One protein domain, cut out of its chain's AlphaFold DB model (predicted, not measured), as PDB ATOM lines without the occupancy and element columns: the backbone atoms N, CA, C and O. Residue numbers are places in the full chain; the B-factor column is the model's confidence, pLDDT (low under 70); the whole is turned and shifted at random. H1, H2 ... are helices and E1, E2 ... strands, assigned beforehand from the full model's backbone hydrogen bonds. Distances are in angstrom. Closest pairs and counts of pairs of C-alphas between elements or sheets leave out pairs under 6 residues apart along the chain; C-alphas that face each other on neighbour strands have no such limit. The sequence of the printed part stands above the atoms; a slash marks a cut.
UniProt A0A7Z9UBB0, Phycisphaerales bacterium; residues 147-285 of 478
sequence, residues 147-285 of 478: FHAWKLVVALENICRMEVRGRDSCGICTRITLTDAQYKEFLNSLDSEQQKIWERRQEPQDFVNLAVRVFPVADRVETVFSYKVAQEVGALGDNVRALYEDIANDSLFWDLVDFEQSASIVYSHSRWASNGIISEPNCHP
ATOM      1  N   PHE A 147     -37.005  -5.411  32.620       94.00
ATOM      2  CA  PHE A 147     -36.622  -5.030  31.261       94.00
ATOM      3  C   PHE A 147     -37.131  -3.638  30.900       94.00
ATOM      4  O   PHE A 147     -36.352  -2.782  30.477       94.00
ATOM      5  N   HIS A 148     -38.416  -3.372  31.128       95.12
ATOM      6  CA  HIS A 148     -38.998  -2.064  30.827       95.12
ATOM      7  C   HIS A 148     -38.500  -0.975  31.778       95.12
ATOM      8  O   HIS A 148     -38.177   0.121  31.320       95.12
ATOM      9  N   ALA A 149     -38.326  -1.282  33.067       96.25
ATOM     10  CA  ALA A 149     -37.741  -0.351  34.030       96.25
ATOM     11  C   ALA A 149     -36.308   0.048  33.655       96.25
ATOM     12  O   ALA A 149     -35.979   1.230  33.712       96.25
ATOM     13  N   TRP A 150     -35.466  -0.897  33.226       96.06
ATOM     14  CA  TRP A 150     -34.106  -0.602  32.768       96.06
ATOM     15  C   TRP A 150     -34.114   0.402  31.609       96.06
ATOM     16  O   TRP A 150     -33.427   1.420  31.681       96.06
ATOM     17  N   LYS A 151     -34.958   0.191  30.593       96.00
ATOM     18  CA  LYS A 151     -35.076   1.112  29.447       96.00
ATOM     19  C   LYS A 151     -35.563   2.498  29.861       96.00
ATOM     20  O   LYS A 151     -35.012   3.503  29.413       96.00
ATOM     21  N   LEU A 152     -36.574   2.552  30.726       97.25
ATOM     22  CA  LEU A 152     -37.110   3.807  31.250       97.25
ATOM     23  C   LEU A 152     -36.049   4.572  32.043       97.25
ATOM     24  O   LEU A 152     -35.859   5.755  31.787       97.25
ATOM     25  N   VAL A 153     -35.299   3.911  32.932       97.06
ATOM     26  CA  VAL A 153     -34.198   4.547  33.676       97.06
ATOM     27  C   VAL A 153     -33.122   5.064  32.722       97.06
ATOM     28  O   VAL A 153     -32.694   6.203  32.874       97.06
ATOM     29  N   VAL A 154     -32.714   4.295  31.705       96.06
ATOM     30  CA  VAL A 154     -31.739   4.776  30.707       96.06
ATOM     31  C   VAL A 154     -32.237   6.063  30.033       96.06
ATOM     32  O   VAL A 154     -31.503   7.052  29.981       96.06
ATOM     33  N   ALA A 155     -33.490   6.096  29.572       96.81
ATOM     34  CA  ALA A 155     -34.066   7.274  28.918       96.81
ATOM     35  C   ALA A 155     -34.256   8.474  29.871       96.81
ATOM     36  O   ALA A 155     -33.992   9.614  29.481       96.81
ATOM     37  N   LEU A 156     -34.688   8.234  31.115       96.94
ATOM     38  CA  LEU A 156     -34.914   9.265  32.136       96.94
ATOM     39  C   LEU A 156     -33.605   9.874  32.641       96.94
ATOM     40  O   LEU A 156     -33.498  11.087  32.779       96.94
ATOM     41  N   GLU A 157     -32.578   9.068  32.893       94.69
ATOM     42  CA  GLU A 157     -31.290   9.591  33.352       94.69
ATOM     43  C   GLU A 157     -30.583  10.365  32.239       94.69
ATOM     44  O   GLU A 157     -30.018  11.433  32.483       94.69
ATOM     45  N   ASN A 158     -30.666   9.884  30.995       94.44
ATOM     46  CA  ASN A 158     -30.119  10.609  29.852       94.44
ATOM     47  C   ASN A 158     -30.806  11.961  29.667       94.44
ATOM     48  O   ASN A 158     -30.113  12.967  29.508       94.44
ATOM     49  N   ILE A 159     -32.138  12.014  29.750       94.88
ATOM     50  CA  ILE A 159     -32.847  13.285  29.597       94.88
ATOM     51  C   ILE A 159     -32.630  14.230  30.781       94.88
ATOM     52  O   ILE A 159     -32.539  15.433  30.571       94.88
ATOM     53  N   CYS A 160     -32.426  13.701  31.992       94.19
ATOM     54  CA  CYS A 160     -32.083  14.480  33.185       94.19
ATOM     55  C   CYS A 160     -30.787  15.278  32.998       94.19
ATOM     56  O   CYS A 160     -30.720  16.457  33.335       94.19
ATOM     57  N   ARG A 161     -29.766  14.666  32.385       91.62
ATOM     58  CA  ARG A 161     -28.485  15.339  32.090       91.62
ATOM     59  C   ARG A 161     -28.624  16.464  31.065       91.62
ATOM     60  O   ARG A 161     -27.788  17.361  31.045       91.62
ATOM     61  N   MET A 162     -29.643  16.386  30.209       90.81
ATOM     62  CA  MET A 162     -29.951  17.372  29.170       90.81
ATOM     63  C   MET A 162     -31.055  18.349  29.592       90.81
ATOM     64  O   MET A 162     -31.440  19.207  28.798       90.81
ATOM     65  N   GLU A 163     -31.581  18.236  30.815       89.00
ATOM     66  CA  GLU A 163     -32.631  19.125  31.294       89.00
ATOM     67  C   GLU A 163     -32.082  20.549  31.436       89.00
ATOM     68  O   GLU A 163     -31.032  20.794  32.035       89.00
ATOM     69  N   VAL A 164     -32.822  21.514  30.895       82.94
ATOM     70  CA  VAL A 164     -32.512  22.939  31.015       82.94
ATOM     71  C   VAL A 164     -33.728  23.635  31.604       82.94
ATOM     72  O   VAL A 164     -34.841  23.416  31.139       82.94
ATOM     73  N   ARG A 165     -33.519  24.487  32.613       84.94
ATOM     74  CA  ARG A 165     -34.610  25.157  33.333       84.94
ATOM     75  C   ARG A 165     -34.958  26.525  32.774       84.94
ATOM     76  O   ARG A 165     -34.077  27.323  32.452       84.94
ATOM     77  N   GLY A 166     -36.253  26.815  32.799       71.00
ATOM     78  CA  GLY A 166     -36.843  28.069  32.361       71.00
ATOM     79  C   GLY A 166     -37.668  27.827  31.110       71.00
ATOM     80  O   GLY A 166     -37.126  27.549  30.046       71.00
ATOM     81  N   ARG A 167     -38.990  27.969  31.235       75.00
ATOM     82  CA  ARG A 167     -39.940  27.720  30.140       75.00
ATOM     83  C   ARG A 167     -39.842  26.310  29.543       75.00
ATOM     84  O   ARG A 167     -39.940  26.140  28.322       75.00
ATOM     85  N   ASP A 168     -39.657  25.316  30.403       86.00
ATOM     86  CA  ASP A 168     -39.392  23.944  30.001       86.00
ATOM     87  C   ASP A 168     -40.537  22.966  30.308       86.00
ATOM     88  O   ASP A 168     -41.410  23.188  31.147       86.00
ATOM     89  N   SER A 169     -40.563  21.876  29.550       94.75
ATOM     90  CA  SER A 169     -41.443  20.725  29.771       94.75
ATOM     91  C   SER A 169     -40.672  19.458  29.424       94.75
ATOM     92  O   SER A 169     -39.758  19.508  28.605       94.75
ATOM     93  N   CYS A 170     -41.006  18.332  30.039       96.81
ATOM     94  CA  CYS A 170     -40.360  17.055  29.767       96.81
ATOM     95  C   CYS A 170     -41.418  15.987  29.537       96.81
ATOM     96  O   CYS A 170     -42.441  15.969  30.226       96.81
ATOM     97  N   GLY A 171     -41.171  15.099  28.588       97.62
ATOM     98  CA  GLY A 171     -42.038  13.964  28.343       97.62
ATOM     99  C   GLY A 171     -41.253  12.732  27.943       97.62
ATOM    100  O   GLY A 171     -40.132  12.811  27.440       97.62
ATOM    101  N   ILE A 172     -41.856  11.582  28.186       98.06
ATOM    102  CA  ILE A 172     -41.361  10.270  27.792       98.06
ATOM    103  C   ILE A 172     -42.540   9.470  27.260       98.06
ATOM    104  O   ILE A 172     -43.627   9.486  27.842       98.06
ATOM    105  N   CYS A 173     -42.331   8.790  26.138       96.06
ATOM    106  CA  CYS A 173     -43.275   7.802  25.650       96.06
ATOM    107  C   CYS A 173     -42.630   6.418  25.614       96.06
ATOM    108  O   CYS A 173     -41.417   6.257  25.431       96.06
ATOM    109  N   THR A 174     -43.470   5.413  25.820       95.62
ATOM    110  CA  THR A 174     -43.098   4.009  25.679       95.62
ATOM    111  C   THR A 174     -44.197   3.298  24.914       95.62
ATOM    112  O   THR A 174     -45.362   3.323  25.318       95.62
ATOM    113  N   ARG A 175     -43.833   2.692  23.784       94.44
ATOM    114  CA  ARG A 175     -44.720   1.771  23.075       94.44
ATOM    115  C   ARG A 175     -44.462   0.365  23.571       94.44
ATOM    116  O   ARG A 175     -43.307  -0.045  23.624       94.44
ATOM    117  N   ILE A 176     -45.529  -0.365  23.865       94.31
ATOM    118  CA  ILE A 176     -45.528  -1.771  24.235       94.31
ATOM    119  C   ILE A 176     -46.294  -2.570  23.185       94.31
ATOM    120  O   ILE A 176     -47.428  -2.228  22.847       94.31
ATOM    121  N   THR A 177     -45.690  -3.658  22.716       92.19
ATOM    122  CA  THR A 177     -46.343  -4.633  21.837       92.19
ATOM    123  C   THR A 177     -46.711  -5.877  22.633       92.19
ATOM    124  O   THR A 177     -45.832  -6.509  23.224       92.19
ATOM    125  N   LEU A 178     -47.987  -6.261  22.597       93.00
ATOM    126  CA  LEU A 178     -48.491  -7.531  23.123       93.00
ATOM    127  C   LEU A 178     -49.162  -8.339  22.015       93.00
ATOM    128  O   LEU A 178     -49.670  -7.781  21.047       93.00
ATOM    129  N   THR A 179     -49.213  -9.661  22.163       93.69
ATOM    130  CA  THR A 179     -50.118 -10.487  21.349       93.69
ATOM    131  C   THR A 179     -51.576 -10.216  21.724       93.69
ATOM    132  O   THR A 179     -51.873  -9.836  22.860       93.69
ATOM    133  N   ASP A 180     -52.512 -10.499  20.815       93.56
ATOM    134  CA  ASP A 180     -53.953 -10.415  21.099       93.56
ATOM    135  C   ASP A 180     -54.376 -11.198  22.354       93.56
ATOM    136  O   ASP A 180     -55.300 -10.798  23.064       93.56
ATOM    137  N   ALA A 181     -53.729 -12.337  22.615       94.62
ATOM    138  CA  ALA A 181     -54.013 -13.170  23.778       94.62
ATOM    139  C   ALA A 181     -53.566 -12.490  25.080       94.62
ATOM    140  O   ALA A 181     -54.372 -12.364  25.999       94.62
ATOM    141  N   GLN A 182     -52.326 -11.994  25.121       95.44
ATOM    142  CA  GLN A 182     -51.778 -11.270  26.274       95.44
ATOM    143  C   GLN A 182     -52.568  -9.989  26.556       95.44
ATOM    144  O   GLN A 182     -52.897  -9.704  27.701       95.44
ATOM    145  N   TYR A 183     -52.950  -9.241  25.516       95.69
ATOM    146  CA  TYR A 183     -53.746  -8.029  25.698       95.69
ATOM    147  C   TYR A 183     -55.143  -8.323  26.272       95.69
ATOM    148  O   TYR A 183     -55.622  -7.610  27.151       95.69
ATOM    149  N   LYS A 184     -55.800  -9.403  25.830       95.75
ATOM    150  CA  LYS A 184     -57.076  -9.843  26.423       95.75
ATOM    151  C   LYS A 184     -56.908 -10.300  27.866       95.75
ATOM    152  O   LYS A 184     -57.786 -10.038  28.681       95.75
ATOM    153  N   GLU A 185     -55.812 -10.984  28.181       96.88
ATOM    154  CA  GLU A 185     -55.488 -11.382  29.550       96.88
ATOM    155  C   GLU A 185     -55.302 -10.159  30.454       96.88
ATOM    156  O   GLU A 185     -55.928 -10.105  31.509       96.88
ATOM    157  N   PHE A 186     -54.567  -9.145  29.989       96.88
ATOM    158  CA  PHE A 186     -54.443  -7.851  30.663       96.88
ATOM    159  C   PHE A 186     -55.811  -7.209  30.925       96.88
ATOM    160  O   PHE A 186     -56.120  -6.853  32.056       96.88
ATOM    161  N   LEU A 187     -56.674  -7.100  29.911       97.19
ATOM    162  CA  LEU A 187     -58.006  -6.515  30.109       97.19
ATOM    163  C   LEU A 187     -58.847  -7.300  31.124       97.19
ATOM    164  O   LEU A 187     -59.590  -6.699  31.895       97.19
ATOM    165  N   ASN A 188     -58.722  -8.628  31.144       97.25
ATOM    166  CA  ASN A 188     -59.438  -9.487  32.087       97.25
ATOM    167  C   ASN A 188     -58.876  -9.422  33.515       97.25
ATOM    168  O   ASN A 188     -59.586  -9.805  34.446       97.25
ATOM    169  N   SER A 189     -57.625  -8.986  33.701       96.62
ATOM    170  CA  SER A 189     -57.029  -8.820  35.029       96.62
ATOM    171  C   SER A 189     -57.411  -7.501  35.698       96.62
ATOM    172  O   SER A 189     -57.237  -7.382  36.909       96.62
ATOM    173  N   LEU A 190     -57.929  -6.526  34.942       97.31
ATOM    174  CA  LEU A 190     -58.341  -5.232  35.483       97.31
ATOM    175  C   LEU A 190     -59.625  -5.355  36.308       97.31
ATOM    176  O   LEU A 190     -60.623  -5.932  35.870       97.31
ATOM    177  N   ASP A 191     -59.634  -4.742  37.490       97.50
ATOM    178  CA  ASP A 191     -60.868  -4.541  38.238       97.50
ATOM    179  C   ASP A 191     -61.761  -3.443  37.614       97.50
ATOM    180  O   ASP A 191     -61.404  -2.743  36.664       97.50
ATOM    181  N   SER A 192     -62.969  -3.274  38.162       96.94
ATOM    182  CA  SER A 192     -63.952  -2.324  37.621       96.94
ATOM    183  C   SER A 192     -63.541  -0.846  37.705       96.94
ATOM    184  O   SER A 192     -64.111  -0.015  36.995       96.94
ATOM    185  N   GLU A 193     -62.627  -0.484  38.606       97.25
ATOM    186  CA  GLU A 193     -62.083   0.870  38.718       97.25
ATOM    187  C   GLU A 193     -60.943   1.057  37.716       97.25
ATOM    188  O   GLU A 193     -60.967   2.009  36.933       97.25
ATOM    189  N   GLN A 194     -60.011   0.107  37.669       97.44
ATOM    190  CA  GLN A 194     -58.912   0.059  36.712       97.44
ATOM    191  C   GLN A 194     -59.410   0.103  35.265       97.44
ATOM    192  O   GLN A 194     -58.881   0.875  34.469       97.44
ATOM    193  N   GLN A 195     -60.471  -0.637  34.932       97.00
ATOM    194  CA  GLN A 195     -61.071  -0.608  33.598       97.00
ATOM    195  C   GLN A 195     -61.582   0.793  33.227       97.00
ATOM    196  O   GLN A 195     -61.314   1.283  32.133       97.00
ATOM    197  N   LYS A 196     -62.260   1.488  34.151       97.44
ATOM    198  CA  LYS A 196     -62.734   2.864  33.915       97.44
ATOM    199  C   LYS A 196     -61.579   3.844  33.742       97.44
ATOM    200  O   LYS A 196     -61.688   4.782  32.957       97.44
ATOM    201  N   ILE A 197     -60.492   3.666  34.495       97.38
ATOM    202  CA  ILE A 197     -59.282   4.482  34.346       97.38
ATOM    203  C   ILE A 197     -58.646   4.207  32.980       97.38
ATOM    204  O   ILE A 197     -58.313   5.153  32.273       97.38
ATOM    205  N   TRP A 198     -58.527   2.940  32.581       97.56
ATOM    206  CA  TRP A 198     -57.984   2.530  31.288       97.56
ATOM    207  C   TRP A 198     -58.759   3.118  30.104       97.56
ATOM    208  O   TRP A 198     -58.155   3.663  29.181       97.56
ATOM    209  N   GLU A 199     -60.092   3.055  30.144       96.25
ATOM    210  CA  GLU A 199     -60.971   3.665  29.141       96.25
ATOM    211  C   GLU A 199     -60.783   5.187  29.116       96.25
ATOM    212  O   GLU A 199     -60.474   5.757  28.069       96.25
ATOM    213  N   ARG A 200     -60.826   5.843  30.285       96.56
ATOM    214  CA  ARG A 200     -60.628   7.295  30.391       96.56
ATOM    215  C   ARG A 200     -59.270   7.750  29.870       96.56
ATOM    216  O   ARG A 200     -59.183   8.837  29.326       96.56
ATOM    217  N   ARG A 201     -58.199   6.969  30.027       96.81
ATOM    218  CA  ARG A 201     -56.857   7.336  29.529       96.81
ATOM    219  C   ARG A 201     -56.758   7.326  28.001       96.81
ATOM    220  O   ARG A 201     -55.832   7.935  27.466       96.81
ATOM    221  N   GLN A 202     -57.701   6.688  27.309       94.69
ATOM    222  CA  GLN A 202     -57.771   6.650  25.845       94.69
ATOM    223  C   GLN A 202     -58.617   7.784  25.247       94.69
ATOM    224  O   GLN A 202     -58.461   8.109  24.074       94.69
ATOM    225  N   GLU A 203     -59.475   8.419  26.050       88.69
ATOM    226  CA  GLU A 203     -60.373   9.504  25.630       88.69
ATOM    227  C   GLU A 203     -59.706  10.865  25.328       88.69
ATOM    228  O   GLU A 203     -60.255  11.593  24.493       88.69
ATOM    229  N   PRO A 204     -58.580  11.281  25.960       82.62
ATOM    230  CA  PRO A 204     -57.987  12.585  25.716       82.62
ATOM    231  C   PRO A 204     -57.681  12.813  24.239       82.62
ATOM    232  O   PRO A 204     -56.922  12.062  23.619       82.62
ATOM    233  N   GLN A 205     -58.244  13.901  23.712       83.69
ATOM    234  CA  GLN A 205     -58.035  14.347  22.337       83.69
ATOM    235  C   GLN A 205     -56.562  14.648  22.054       83.69
ATOM    236  O   GLN A 205     -56.039  14.246  21.019       83.69
ATOM    237  N   ASP A 206     -55.898  15.327  22.986       91.00
ATOM    238  CA  ASP A 206     -54.482  15.659  22.897       91.00
ATOM    239  C   ASP A 206     -53.646  14.597  23.637       91.00
ATOM    240  O   ASP A 206     -54.097  13.997  24.618       91.00
ATOM    241  N   PHE A 207     -52.412  14.363  23.191       94.94
ATOM    242  CA  PHE A 207     -51.489  13.441  23.855       94.94
ATOM    243  C   PHE A 207     -50.897  14.113  25.096       94.94
ATOM    244  O   PHE A 207     -49.912  14.840  25.004       94.94
ATOM    245  N   VAL A 208     -51.542  13.944  26.245       96.81
ATOM    246  CA  VAL A 208     -51.208  14.619  27.516       96.81
ATOM    247  C   VAL A 208     -50.585  13.652  28.527       96.81
ATOM    248  O   VAL A 208     -50.264  12.511  28.174       96.81
ATOM    249  N   ASN A 209     -50.349  14.101  29.765       98.00
ATOM    250  CA  ASN A 209     -49.845  13.210  30.805       98.00
ATOM    251  C   ASN A 209     -50.827  12.058  31.059       98.00
ATOM    252  O   ASN A 209     -52.043  12.251  31.039       98.00
ATOM    253  N   LEU A 210     -50.296  10.855  31.271       97.50
ATOM    254  CA  LEU A 210     -51.043   9.610  31.443       97.50
ATOM    255  C   LEU A 210     -51.975   9.250  30.272       97.50
ATOM    256  O   LEU A 210     -52.751   8.307  30.398       97.50
ATOM    257  N   ALA A 211     -51.912   9.917  29.118       97.38
ATOM    258  CA  ALA A 211     -52.673   9.479  27.951       97.38
ATOM    259  C   ALA A 211     -52.162   8.117  27.450       97.38
ATOM    260  O   ALA A 211     -50.961   7.830  27.493       97.38
ATOM    261  N   VAL A 212     -53.082   7.288  26.960       97.06
ATOM    262  CA  VAL A 212     -52.786   5.995  26.339       97.06
ATOM    263  C   VAL A 212     -53.401   5.958  24.947       97.06
ATOM    264  O   VAL A 212     -54.541   6.377  24.741       97.06
ATOM    265  N   ARG A 213     -52.654   5.444  23.973       95.44
ATOM    266  CA  ARG A 213     -53.171   5.093  22.646       95.44
ATOM    267  C   ARG A 213     -53.097   3.585  22.487       95.44
ATOM    268  O   ARG A 213     -52.039   3.008  22.711       95.44
ATOM    269  N   VAL A 214     -54.206   2.959  22.112       94.81
ATOM    270  CA  VAL A 214     -54.284   1.516  21.863       94.81
ATOM    271  C   VAL A 214     -54.651   1.308  20.407       94.81
ATOM    272  O   VAL A 214     -55.621   1.894  19.926       94.81
ATOM    273  N   PHE A 215     -53.894   0.467  19.713       90.38
ATOM    274  CA  PHE A 215     -54.155   0.159  18.319       90.38
ATOM    275  C   PHE A 215     -53.908  -1.326  18.007       90.38
ATOM    276  O   PHE A 215     -52.777  -1.802  18.121       90.38
ATOM    277  N   PRO A 216     -54.947  -2.079  17.608       88.44
ATOM    278  CA  PRO A 216     -54.787  -3.448  17.127       88.44
ATOM    279  C   PRO A 216     -54.111  -3.484  15.745       88.44
ATOM    280  O   PRO A 216     -54.618  -2.898  14.789       88.44
ATOM    281  N   VAL A 217     -52.999  -4.212  15.618       81.19
ATOM    282  CA  VAL A 217     -52.267  -4.452  14.364       81.19
ATOM    283  C   VAL A 217     -52.181  -5.956  14.113       81.19
ATOM    284  O   VAL A 217     -51.392  -6.654  14.744       81.19
ATOM    285  N   ALA A 218     -52.953  -6.455  13.145       83.00
ATOM    286  CA  ALA A 218     -52.999  -7.875  12.784       83.00
ATOM    287  C   ALA A 218     -53.299  -8.805  13.984       83.00
ATOM    288  O   ALA A 218     -54.457  -8.892  14.378       83.00
ATOM    289  N   ASP A 219     -52.297  -9.513  14.515       85.62
ATOM    290  CA  ASP A 219     -52.370 -10.450  15.651       85.62
ATOM    291  C   ASP A 219     -51.774  -9.882  16.958       85.62
ATOM    292  O   ASP A 219     -51.541 -10.612  17.934       85.62
ATOM    293  N   ARG A 220     -51.491  -8.577  16.964       90.31
ATOM    294  CA  ARG A 220     -50.864  -7.847  18.062       90.31
ATOM    295  C   ARG A 220     -51.673  -6.612  18.427       90.31
ATOM    296  O   ARG A 220     -52.399  -6.043  17.616       90.31
ATOM    297  N   VAL A 221     -51.462  -6.140  19.647       93.12
ATOM    298  CA  VAL A 221     -51.977  -4.866  20.131       93.12
ATOM    299  C   VAL A 221     -50.803  -3.985  20.521       93.12
ATOM    300  O   VAL A 221     -49.998  -4.333  21.387       93.12
ATOM    301  N   GLU A 222     -50.722  -2.831  19.868       93.44
ATOM    302  CA  GLU A 222     -49.751  -1.790  20.165       93.44
ATOM    303  C   GLU A 222     -50.365  -0.808  21.158       93.44
ATOM    304  O   GLU A 222     -51.453  -0.271  20.942       93.44
ATOM    305  N   THR A 223     -49.667  -0.570  22.262       95.88
ATOM    306  CA  THR A 223     -50.084   0.371  23.303       95.88
ATOM    307  C   THR A 223     -49.005   1.419  23.499       95.88
ATOM    308  O   THR A 223     -47.876   1.070  23.823       95.88
ATOM    309  N   VAL A 224     -49.330   2.701  23.362       96.62
ATOM    310  CA  VAL A 224     -48.393   3.802  23.616       96.62
ATOM    311  C   VAL A 224     -48.810   4.554  24.870       96.62
ATOM    312  O   VAL A 224     -49.897   5.132  24.917       96.62
ATOM    313  N   PHE A 225     -47.932   4.570  25.869       97.88
ATOM    314  CA  PHE A 225     -48.080   5.359  27.090       97.88
ATOM    315  C   PHE A 225     -47.345   6.692  26.957       97.88
ATOM    316  O   PHE A 225     -46.233   6.747  26.424       97.88
ATOM    317  N   SER A 226     -47.953   7.752  27.489       97.94
ATOM    318  CA  SER A 226     -47.377   9.092  27.594       97.94
ATOM    319  C   SER A 226     -47.267   9.515  29.053       97.94
ATOM    320  O   SER A 226     -48.257   9.475  29.782       97.94
ATOM    321  N   TYR A 227     -46.087   9.991  29.446       98.44
ATOM    322  CA  TYR A 227     -45.862  10.678  30.717       98.44
ATOM    323  C   TYR A 227     -45.270  12.047  30.421       98.44
ATOM    324  O   TYR A 227     -44.294  12.152  29.671       98.44
ATOM    325  N   LYS A 228     -45.880  13.105  30.953       97.94
ATOM    326  CA  LYS A 228     -45.561  14.488  30.595       97.94
ATOM    327  C   LYS A 228     -45.666  15.409  31.790       97.94
ATOM    328  O   LYS A 228     -46.617  15.361  32.554       97.94
ATOM    329  N   VAL A 229     -44.714  16.325  31.872       96.25
ATOM    330  CA  VAL A 229     -44.666  17.377  32.880       96.25
ATOM    331  C   VAL A 229     -44.409  18.698  32.174       96.25
ATOM    332  O   VAL A 229     -43.515  18.806  31.332       96.25
ATOM    333  N   ALA A 230     -45.188  19.719  32.513       93.81
ATOM    334  CA  ALA A 230     -45.009  21.078  32.020       93.81
ATOM    335  C   ALA A 230     -44.968  22.039  33.212       93.81
ATOM    336  O   ALA A 230     -45.993  22.301  33.838       93.81
ATOM    337  N   GLN A 231     -43.777  22.542  33.543       86.44
ATOM    338  CA  GLN A 231     -43.557  23.410  34.700       86.44
ATOM    339  C   GLN A 231     -42.737  24.632  34.294       86.44
ATOM    340  O   GLN A 231     -41.566  24.525  33.944       86.44
ATOM    341  N   GLU A 232     -43.330  25.823  34.396       82.75
ATOM    342  CA  GLU A 232     -42.637  27.066  34.026       82.75
ATOM    343  C   GLU A 232     -41.478  27.412  34.977       82.75
ATOM    344  O   GLU A 232     -40.517  28.072  34.571       82.75
ATOM    345  N   VAL A 233     -41.572  26.963  36.235       84.00
ATOM    346  CA  VAL A 233     -40.625  27.235  37.322       84.00
ATOM    347  C   VAL A 233     -40.367  25.947  38.105       84.00
ATOM    348  O   VAL A 233     -41.309  25.249  38.464       84.00
ATOM    349  N   GLY A 234     -39.094  25.663  38.388       85.94
ATOM    350  CA  GLY A 234     -38.635  24.476  39.115       85.94
ATOM    351  C   GLY A 234     -37.106  24.406  39.167       85.94
ATOM    352  O   GLY A 234     -36.416  25.239  38.565       85.94
ATOM    353  N   ALA A 235     -36.572  23.431  39.895       90.19
ATOM    354  CA  ALA A 235     -35.152  23.103  39.961       90.19
ATOM    355  C   ALA A 235     -34.757  22.045  38.912       90.19
ATOM    356  O   ALA A 235     -35.593  21.319  38.378       90.19
ATOM    357  N   LEU A 236     -33.456  21.959  38.607       90.88
ATOM    358  CA  LEU A 236     -32.913  20.895  37.750       90.88
ATOM    359  C   LEU A 236     -33.253  19.515  38.335       90.88
ATOM    360  O   LEU A 236     -33.026  19.274  39.524       90.88
ATOM    361  N   GLY A 237     -33.772  18.616  37.501       91.88
ATOM    362  CA  GLY A 237     -34.210  17.278  37.885       91.88
ATOM    363  C   GLY A 237     -35.669  17.192  38.340       91.88
ATOM    364  O   GLY A 237     -36.145  16.080  38.572       91.88
ATOM    365  N   ASP A 238     -36.395  18.307  38.482       94.19
ATOM    366  CA  ASP A 238     -37.787  18.288  38.953       94.19
ATOM    367  C   ASP A 238     -38.726  17.620  37.951       94.19
ATOM    368  O   ASP A 238     -39.540  16.784  38.351       94.19
ATOM    369  N   ASN A 239     -38.571  17.908  36.655       94.88
ATOM    370  CA  ASN A 239     -39.413  17.283  35.639       94.88
ATOM    371  C   ASN A 239     -39.184  15.770  35.605       94.88
ATOM    372  O   ASN A 239     -40.136  14.998  35.595       94.88
ATOM    373  N   VAL A 240     -37.919  15.336  35.614       95.62
ATOM    374  CA  VAL A 240     -37.582  13.908  35.584       95.62
ATOM    375  C   VAL A 240     -38.055  13.201  36.851       95.62
ATOM    376  O   VAL A 240     -38.541  12.078  36.763       95.62
ATOM    377  N   ARG A 241     -37.981  13.847  38.021       96.12
ATOM    378  CA  ARG A 241     -38.534  13.292  39.264       96.12
ATOM    379  C   ARG A 241     -40.042  13.079  39.173       96.12
ATOM    380  O   ARG A 241     -40.499  12.001  39.532       96.12
ATOM    381  N   ALA A 242     -40.782  14.054  38.654       96.75
ATOM    382  CA  ALA A 242     -42.222  13.917  38.452       96.75
ATOM    383  C   ALA A 242     -42.557  12.790  37.454       96.75
ATOM    384  O   ALA A 242     -43.453  11.996  37.714       96.75
ATOM    385  N   LEU A 243     -41.773  12.625  36.379       97.81
ATOM    386  CA  LEU A 243     -41.925  11.478  35.473       97.81
ATOM    387  C   LEU A 243     -41.649  10.135  36.174       97.81
ATOM    388  O   LEU A 243     -42.396   9.184  35.967       97.81
ATOM    389  N   TYR A 244     -40.613  10.046  37.019       98.12
ATOM    390  CA  TYR A 244     -40.371   8.855  37.847       98.12
ATOM    391  C   TYR A 244     -41.577   8.538  38.739       98.12
ATOM    392  O   TYR A 244     -41.965   7.379  38.831       98.12
ATOM    393  N   GLU A 245     -42.158   9.550  39.387       98.00
ATOM    394  CA  GLU A 245     -43.314   9.393  40.273       98.00
ATOM    395  C   GLU A 245     -44.559   8.919  39.513       98.00
ATOM    396  O   GLU A 245     -45.200   7.962  39.950       98.00
ATOM    397  N   ASP A 246     -44.877   9.521  38.367       98.06
ATOM    398  CA  ASP A 246     -46.032   9.121  37.556       98.06
ATOM    399  C   ASP A 246     -45.888   7.684  37.040       98.06
ATOM    400  O   ASP A 246     -46.831   6.900  37.131       98.06
ATOM    401  N   ILE A 247     -44.700   7.304  36.555       98.25
ATOM    402  CA  ILE A 247     -44.435   5.948  36.051       98.25
ATOM    403  C   ILE A 247     -44.459   4.926  37.192       98.25
ATOM    404  O   ILE A 247     -45.066   3.866  37.058       98.25
ATOM    405  N   ALA A 248     -43.810   5.213  38.323       98.00
ATOM    406  CA  ALA A 248     -43.765   4.292  39.459       98.00
ATOM    407  C   ALA A 248     -45.167   3.998  40.020       98.00
ATOM    408  O   ALA A 248     -45.436   2.878  40.445       98.00
ATOM    409  N   ASN A 249     -46.068   4.984  39.982       97.25
ATOM    410  CA  ASN A 249     -47.436   4.851  40.484       97.25
ATOM    411  C   ASN A 249     -48.449   4.354  39.431       97.25
ATOM    412  O   ASN A 249     -49.623   4.171  39.758       97.25
ATOM    413  N   ASP A 250     -48.032   4.112  38.185       97.81
ATOM    414  CA  ASP A 250     -48.910   3.636  37.113       97.81
ATOM    415  C   ASP A 250     -49.045   2.106  37.135       97.81
ATOM    416  O   ASP A 250     -48.349   1.379  36.423       97.81
ATOM    417  N   SER A 251     -49.966   1.597  37.958       96.31
ATOM    418  CA  SER A 251     -50.230   0.153  38.046       96.31
ATOM    419  C   SER A 251     -50.671  -0.457  36.714       96.31
ATOM    420  O   SER A 251     -50.266  -1.571  36.405       96.31
ATOM    421  N   LEU A 252     -51.418   0.280  35.883       97.56
ATOM    422  CA  LEU A 252     -51.873  -0.200  34.574       97.56
ATOM    423  C   LEU A 252     -50.695  -0.439  33.626       97.56
ATOM    424  O   LEU A 252     -50.693  -1.425  32.895       97.56
ATOM    425  N   PHE A 253     -49.688   0.437  33.651       97.25
ATOM    426  CA  PHE A 253     -48.449   0.218  32.910       97.25
ATOM    427  C   PHE A 253     -47.720  -1.031  33.407       97.25
ATOM    428  O   PHE A 253     -47.388  -1.901  32.602       97.25
ATOM    429  N   TRP A 254     -47.508  -1.153  34.721       96.69
ATOM    430  CA  TRP A 254     -46.762  -2.279  35.291       96.69
ATOM    431  C   TRP A 254     -47.456  -3.628  35.109       96.69
ATOM    432  O   TRP A 254     -46.775  -4.630  34.890       96.69
ATOM    433  N   ASP A 255     -48.785  -3.661  35.158       95.44
ATOM    434  CA  ASP A 255     -49.577  -4.860  34.885       95.44
ATOM    435  C   ASP A 255     -49.528  -5.225  33.392       95.44
ATOM    436  O   ASP A 255     -49.389  -6.397  33.049       95.44
ATOM    437  N   LEU A 256     -49.542  -4.235  32.489       95.81
ATOM    438  CA  LEU A 256     -49.448  -4.465  31.044       95.81
ATOM    439  C   LEU A 256     -48.068  -4.978  30.612       95.81
ATOM    440  O   LEU A 256     -47.972  -5.773  29.682       95.81
ATOM    441  N   VAL A 257     -46.983  -4.540  31.253       94.75
ATOM    442  CA  VAL A 257     -45.619  -4.953  30.872       94.75
ATOM    443  C   VAL A 257     -45.129  -6.224  31.569       94.75
ATOM    444  O   VAL A 257     -43.988  -6.630  31.354       94.75
ATOM    445  N   ASP A 258     -45.964  -6.868  32.388       94.25
ATOM    446  CA  ASP A 258     -45.583  -8.071  33.142       94.25
ATOM    447  C   ASP A 258     -45.609  -9.366  32.305       94.25
ATOM    448  O   ASP A 258     -45.244 -10.439  32.781       94.25
ATOM    449  N   PHE A 259     -45.996  -9.280  31.030       91.12
ATOM    450  CA  PHE A 259     -45.980 -10.414  30.108       91.12
ATOM    451  C   PHE A 259     -44.591 -10.642  29.502       91.12
ATOM    452  O   PHE A 259     -43.903  -9.704  29.078       91.12
ATOM    453  N   GLU A 260     -44.202 -11.915  29.387       82.31
ATOM    454  CA  GLU A 260     -42.986 -12.312  28.677       82.31
ATOM    455  C   GLU A 260     -42.998 -11.839  27.216       82.31
ATOM    456  O   GLU A 260     -44.040 -11.799  26.559       82.31
ATOM    457  N   GLN A 261     -41.810 -11.505  26.702       76.88
ATOM    458  CA  GLN A 261     -41.586 -11.064  25.318       76.88
ATOM    459  C   GLN A 261     -42.311  -9.768  24.916       76.88
ATOM    460  O   GLN A 261     -42.354  -9.440  23.730       76.88
ATOM    461  N   SER A 262     -42.819  -8.993  25.878       78.75
ATOM    462  CA  SER A 262     -43.309  -7.641  25.613       78.75
ATOM    463  C   SER A 262     -42.169  -6.769  25.073       78.75
ATOM    464  O   SER A 262     -41.180  -6.465  25.746       78.75
ATOM    465  N   ALA A 263     -42.284  -6.399  23.801       79.62
ATOM    466  CA  ALA A 263     -41.335  -5.523  23.138       79.62
ATOM    467  C   ALA A 263     -41.633  -4.064  23.470       79.62
ATOM    468  O   ALA A 263     -42.788  -3.706  23.698       79.62
ATOM    469  N   SER A 264     -40.603  -3.216  23.449       85.88
ATOM    470  CA  SER A 264     -40.823  -1.778  23.582       85.88
ATOM    471  C   SER A 264     -39.857  -0.914  22.787       85.88
ATOM    472  O   SER A 264     -38.743  -1.327  22.454       85.88
ATOM    473  N   ILE A 265     -40.264   0.321  22.526       90.31
ATOM    474  CA  ILE A 265     -39.392   1.427  22.118       90.31
ATOM    475  C   ILE A 265     -39.666   2.572  23.089       90.31
ATOM    476  O   ILE A 265     -40.824   2.861  23.384       90.31
ATOM    477  N   VAL A 266     -38.599   3.179  23.615       94.94
ATOM    478  CA  VAL A 266     -38.686   4.240  24.626       94.94
ATOM    479  C   VAL A 266     -37.856   5.423  24.177       94.94
ATOM    480  O   VAL A 266     -36.673   5.269  23.856       94.94
ATOM    481  N   TYR A 267     -38.459   6.606  24.204       97.25
ATOM    482  CA  TYR A 267     -37.734   7.851  24.021       97.25
ATOM    483  C   TYR A 267     -38.397   9.007  24.766       97.25
ATOM    484  O   TYR A 267     -39.589   9.004  25.071       97.25
ATOM    485  N   SER A 268     -37.575   9.984  25.110       97.56
ATOM    486  CA  SER A 268     -37.898  11.128  25.936       97.56
ATOM    487  C   SER A 268     -37.384  12.412  25.302       97.56
ATOM    488  O   SER A 268     -36.483  12.420  24.455       97.56
ATOM    489  N   HIS A 269     -37.997  13.515  25.708       97.69
ATOM    490  CA  HIS A 269     -37.656  14.836  25.229       97.69
ATOM    491  C   HIS A 269     -37.815  15.879  26.333       97.69
ATOM    492  O   HIS A 269     -38.837  15.931  27.016       97.69
ATOM    493  N   SER A 270     -36.823  16.757  26.458       95.19
ATOM    494  CA  SER A 270     -36.887  17.973  27.259       95.19
ATOM    495  C   SER A 270     -37.041  19.138  26.297       95.19
ATOM    496  O   SER A 270     -36.187  19.378  25.450       95.19
ATOM    497  N   ARG A 271     -38.161  19.846  26.386       93.31
ATOM    498  CA  ARG A 271     -38.520  20.946  25.498       93.31
ATOM    499  C   ARG A 271     -38.191  22.271  26.155       93.31
ATOM    500  O   ARG A 271     -38.707  22.565  27.225       93.31
ATOM    501  N   TRP A 272     -37.457  23.110  25.438       90.19
ATOM    502  CA  TRP A 272     -37.344  24.542  25.683       90.19
ATOM    503  C   TRP A 272     -38.284  25.285  24.730       90.19
ATOM    504  O   TRP A 272     -38.057  25.294  23.522       90.19
ATOM    505  N   ALA A 273     -39.367  25.875  25.235       86.50
ATOM    506  CA  ALA A 273     -40.457  26.351  24.380       86.50
ATOM    507  C   ALA A 273     -40.072  27.551  23.477       86.50
ATOM    508  O   ALA A 273     -39.975  28.687  23.957       86.50
ATOM    509  N   SER A 274     -39.926  27.317  22.165       83.44
ATOM    510  CA  SER A 274     -39.842  28.344  21.107       83.44
ATOM    511  C   SER A 274     -41.240  28.740  20.609       83.44
ATOM    512  O   SER A 274     -41.679  29.871  20.832       83.44
ATOM    513  N   ASN A 275     -41.973  27.784  20.032       90.00
ATOM    514  CA  ASN A 275     -43.322  27.943  19.486       90.00
ATOM    515  C   ASN A 275     -44.377  27.289  20.382       90.00
ATOM    516  O   ASN A 275     -44.308  26.089  20.641       90.00
ATOM    517  N   GLY A 276     -45.377  28.054  20.828       91.75
ATOM    518  CA  GLY A 276     -46.432  27.582  21.734       91.75
ATOM    519  C   GLY A 276     -46.047  27.659  23.215       91.75
ATOM    520  O   GLY A 276     -44.871  27.591  23.582       91.75
ATOM    521  N   ILE A 277     -47.054  27.811  24.078       93.81
ATOM    522  CA  ILE A 277     -46.866  27.947  25.530       93.81
ATOM    523  C   ILE A 277     -46.296  26.668  26.169       93.81
ATOM    524  O   ILE A 277     -46.201  25.608  25.538       93.81
ATOM    525  N   ILE A 278     -45.896  26.771  27.434       94.38
ATOM    526  CA  ILE A 278     -45.515  25.610  28.243       94.38
ATOM    527  C   ILE A 278     -46.809  24.954  28.714       94.38
ATOM    528  O   ILE A 278     -47.549  25.520  29.511       94.38
ATOM    529  N   SER A 279     -47.122  23.789  28.162       95.31
ATOM    530  CA  SER A 279     -48.305  23.010  28.523       95.31
ATOM    531  C   SER A 279     -48.103  21.553  28.118       95.31
ATOM    532  O   SER A 279     -47.310  21.267  27.217       95.31
ATOM    533  N   GLU A 280     -48.822  20.627  28.753       95.94
ATOM    534  CA  GLU A 280     -48.728  19.198  28.425       95.94
ATOM    535  C   GLU A 280     -49.042  18.882  26.950       95.94
ATOM    536  O   GLU A 280     -48.264  18.139  26.352       95.94
ATOM    537  N   PRO A 281     -50.069  19.480  26.300       96.31
ATOM    538  CA  PRO A 281     -50.324  19.247  24.873       96.31
ATOM    539  C   PRO A 281     -49.176  19.683  23.950       96.31
ATOM    540  O   PRO A 281     -49.013  19.135  22.864       96.31
ATOM    541  N   ASN A 282     -48.374  20.672  24.370       96.81
ATOM    542  CA  ASN A 282     -47.198  21.140  23.629       96.81
ATOM    543  C   ASN A 282     -45.907  20.408  24.020       96.81
ATOM    544  O   ASN A 282     -44.877  20.605  23.377       96.81
ATOM    545  N   CYS A 283     -45.929  19.614  25.091       96.56
ATOM    546  CA  CYS A 283     -44.789  18.819  25.523       96.56
ATOM    547  C   CYS A 283     -44.607  17.632  24.570       96.56
ATOM    548  O   CYS A 283     -45.581  17.002  24.157       96.56
ATOM    549  N   HIS A 284     -43.367  17.332  24.194       97.31
ATOM    550  CA  HIS A 284     -43.060  16.201  23.314       97.31
ATOM    551  C   HIS A 284     -42.790  14.941  24.151       97.31
ATOM    552  O   HIS A 284     -42.369  15.082  25.299       97.31
ATOM    553  N   PRO A 285     -42.951  13.726  23.599       97.88
ATOM    554  CA  PRO A 285     -43.387  13.410  22.230       97.88
ATOM    555  C   PRO A 285     -44.841  13.794  21.935       97.88
ATOM    556  O   PRO A 285     -45.686  13.725  22.817       97.88
TER     557      PRO A 285
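AT A GLANCE: This is residues 147 to 285 of the 478 residues of a protein of Phycisphaerales bacterium (UniProt A0A7Z9UBB0). A twisted sheet of four strands makes a long slab, with H1 and H4 side by side over one face and H2 standing up from that face at one end. H5 sits between H4 and H2, H3 lies by the edge strand E2, and the last stretch, residues 273 to 285, folds back at the opposite face. The printed part has 139 residues with five named helices and four named strands, in the order H1 E1 H2 H3 E2 E3 H4 H5 E4. The sheet's order is E2 E3 E1 E4, all antiparallel, and the class is mixed, helices and strands. The whole is compact, with a radius of gyration of the C-alphas of 15.4 A, and elongated, spanning 45 by 29 by 27 A.

IN THESE COORDINATES: In the sheet, E1 is residues 168 to 179, 37.1 A long, E3 residues 220 to 231, 36.2 A, E4 residues 263 to 272, 30.4 A, and E2 residues 212 to 217, 15.9 A. H1 is residues 147 to 161, 21.9 A, with C-alpha 147 at (-36.622, -5.030, 31.261). H2 is residues 180 to 189, H3 residues 192 to 202, H4 residues 238 to 248 and H5 residues 251 to 256. E4 ends with C-alpha 272 at (-37.344, 24.542, 25.683).

HOW THE PARTS SIT: Inner strands E3 and E1 are antiparallel at 167 degrees, with N 223 and O 176 at 2.8 A. E1 and E4 stand at 168 degrees, with N 171 and O 269 at 2.9 A. E2 and E3 form a hairpin at 160 degrees, with N 215 and O 222 at 2.8 A. H1, H2 and H4 on one face make two layers, helices over a sheet. H1 runs along the strands over E4, at a height of 8.3 A; the closest C-alphas are those of Ala 155 and Tyr 267, 6.1 A. H4 lies over E3 and only just over E1, with 3 C-alphas, at a height of 8.7 A, only just slantwise to E3 at 30.0 degrees on the local plane. H1 touches H4 with residues 156 to 160 alone, at a shallow tilt of 9 degrees, opposite ways; the closest C-alphas are those of Cys 160 and Val 240, 6.0 A. H2 stands up from the sheet at 53 degrees, over E1, and only just touches H5, with 3 pairs of C-alphas within 8 A, the closest Phe 186 and Leu 256, 6.0 A. H3 and H5 only graze the sheet, with residues 198 to 202 and 253 to 256. E1, H2, H3, E2 and E3, H4, H5, E4 are split strand-helix-strand units, two strands running the same way with another strand between them, each with a right-handed crossover. Every O i to N i+4 pair is within hydrogen-bond range in H1, H2, H4 and H5; in H3, 5 of 7 are.

THE WHOLE: The C-alphas farthest apart, of Gly 166 and Ala 181, are 45.5 A apart. The printed part has no cut, and no link is long. Mean pLDDT of the printed part is 93.4, and no printed residue is under 70.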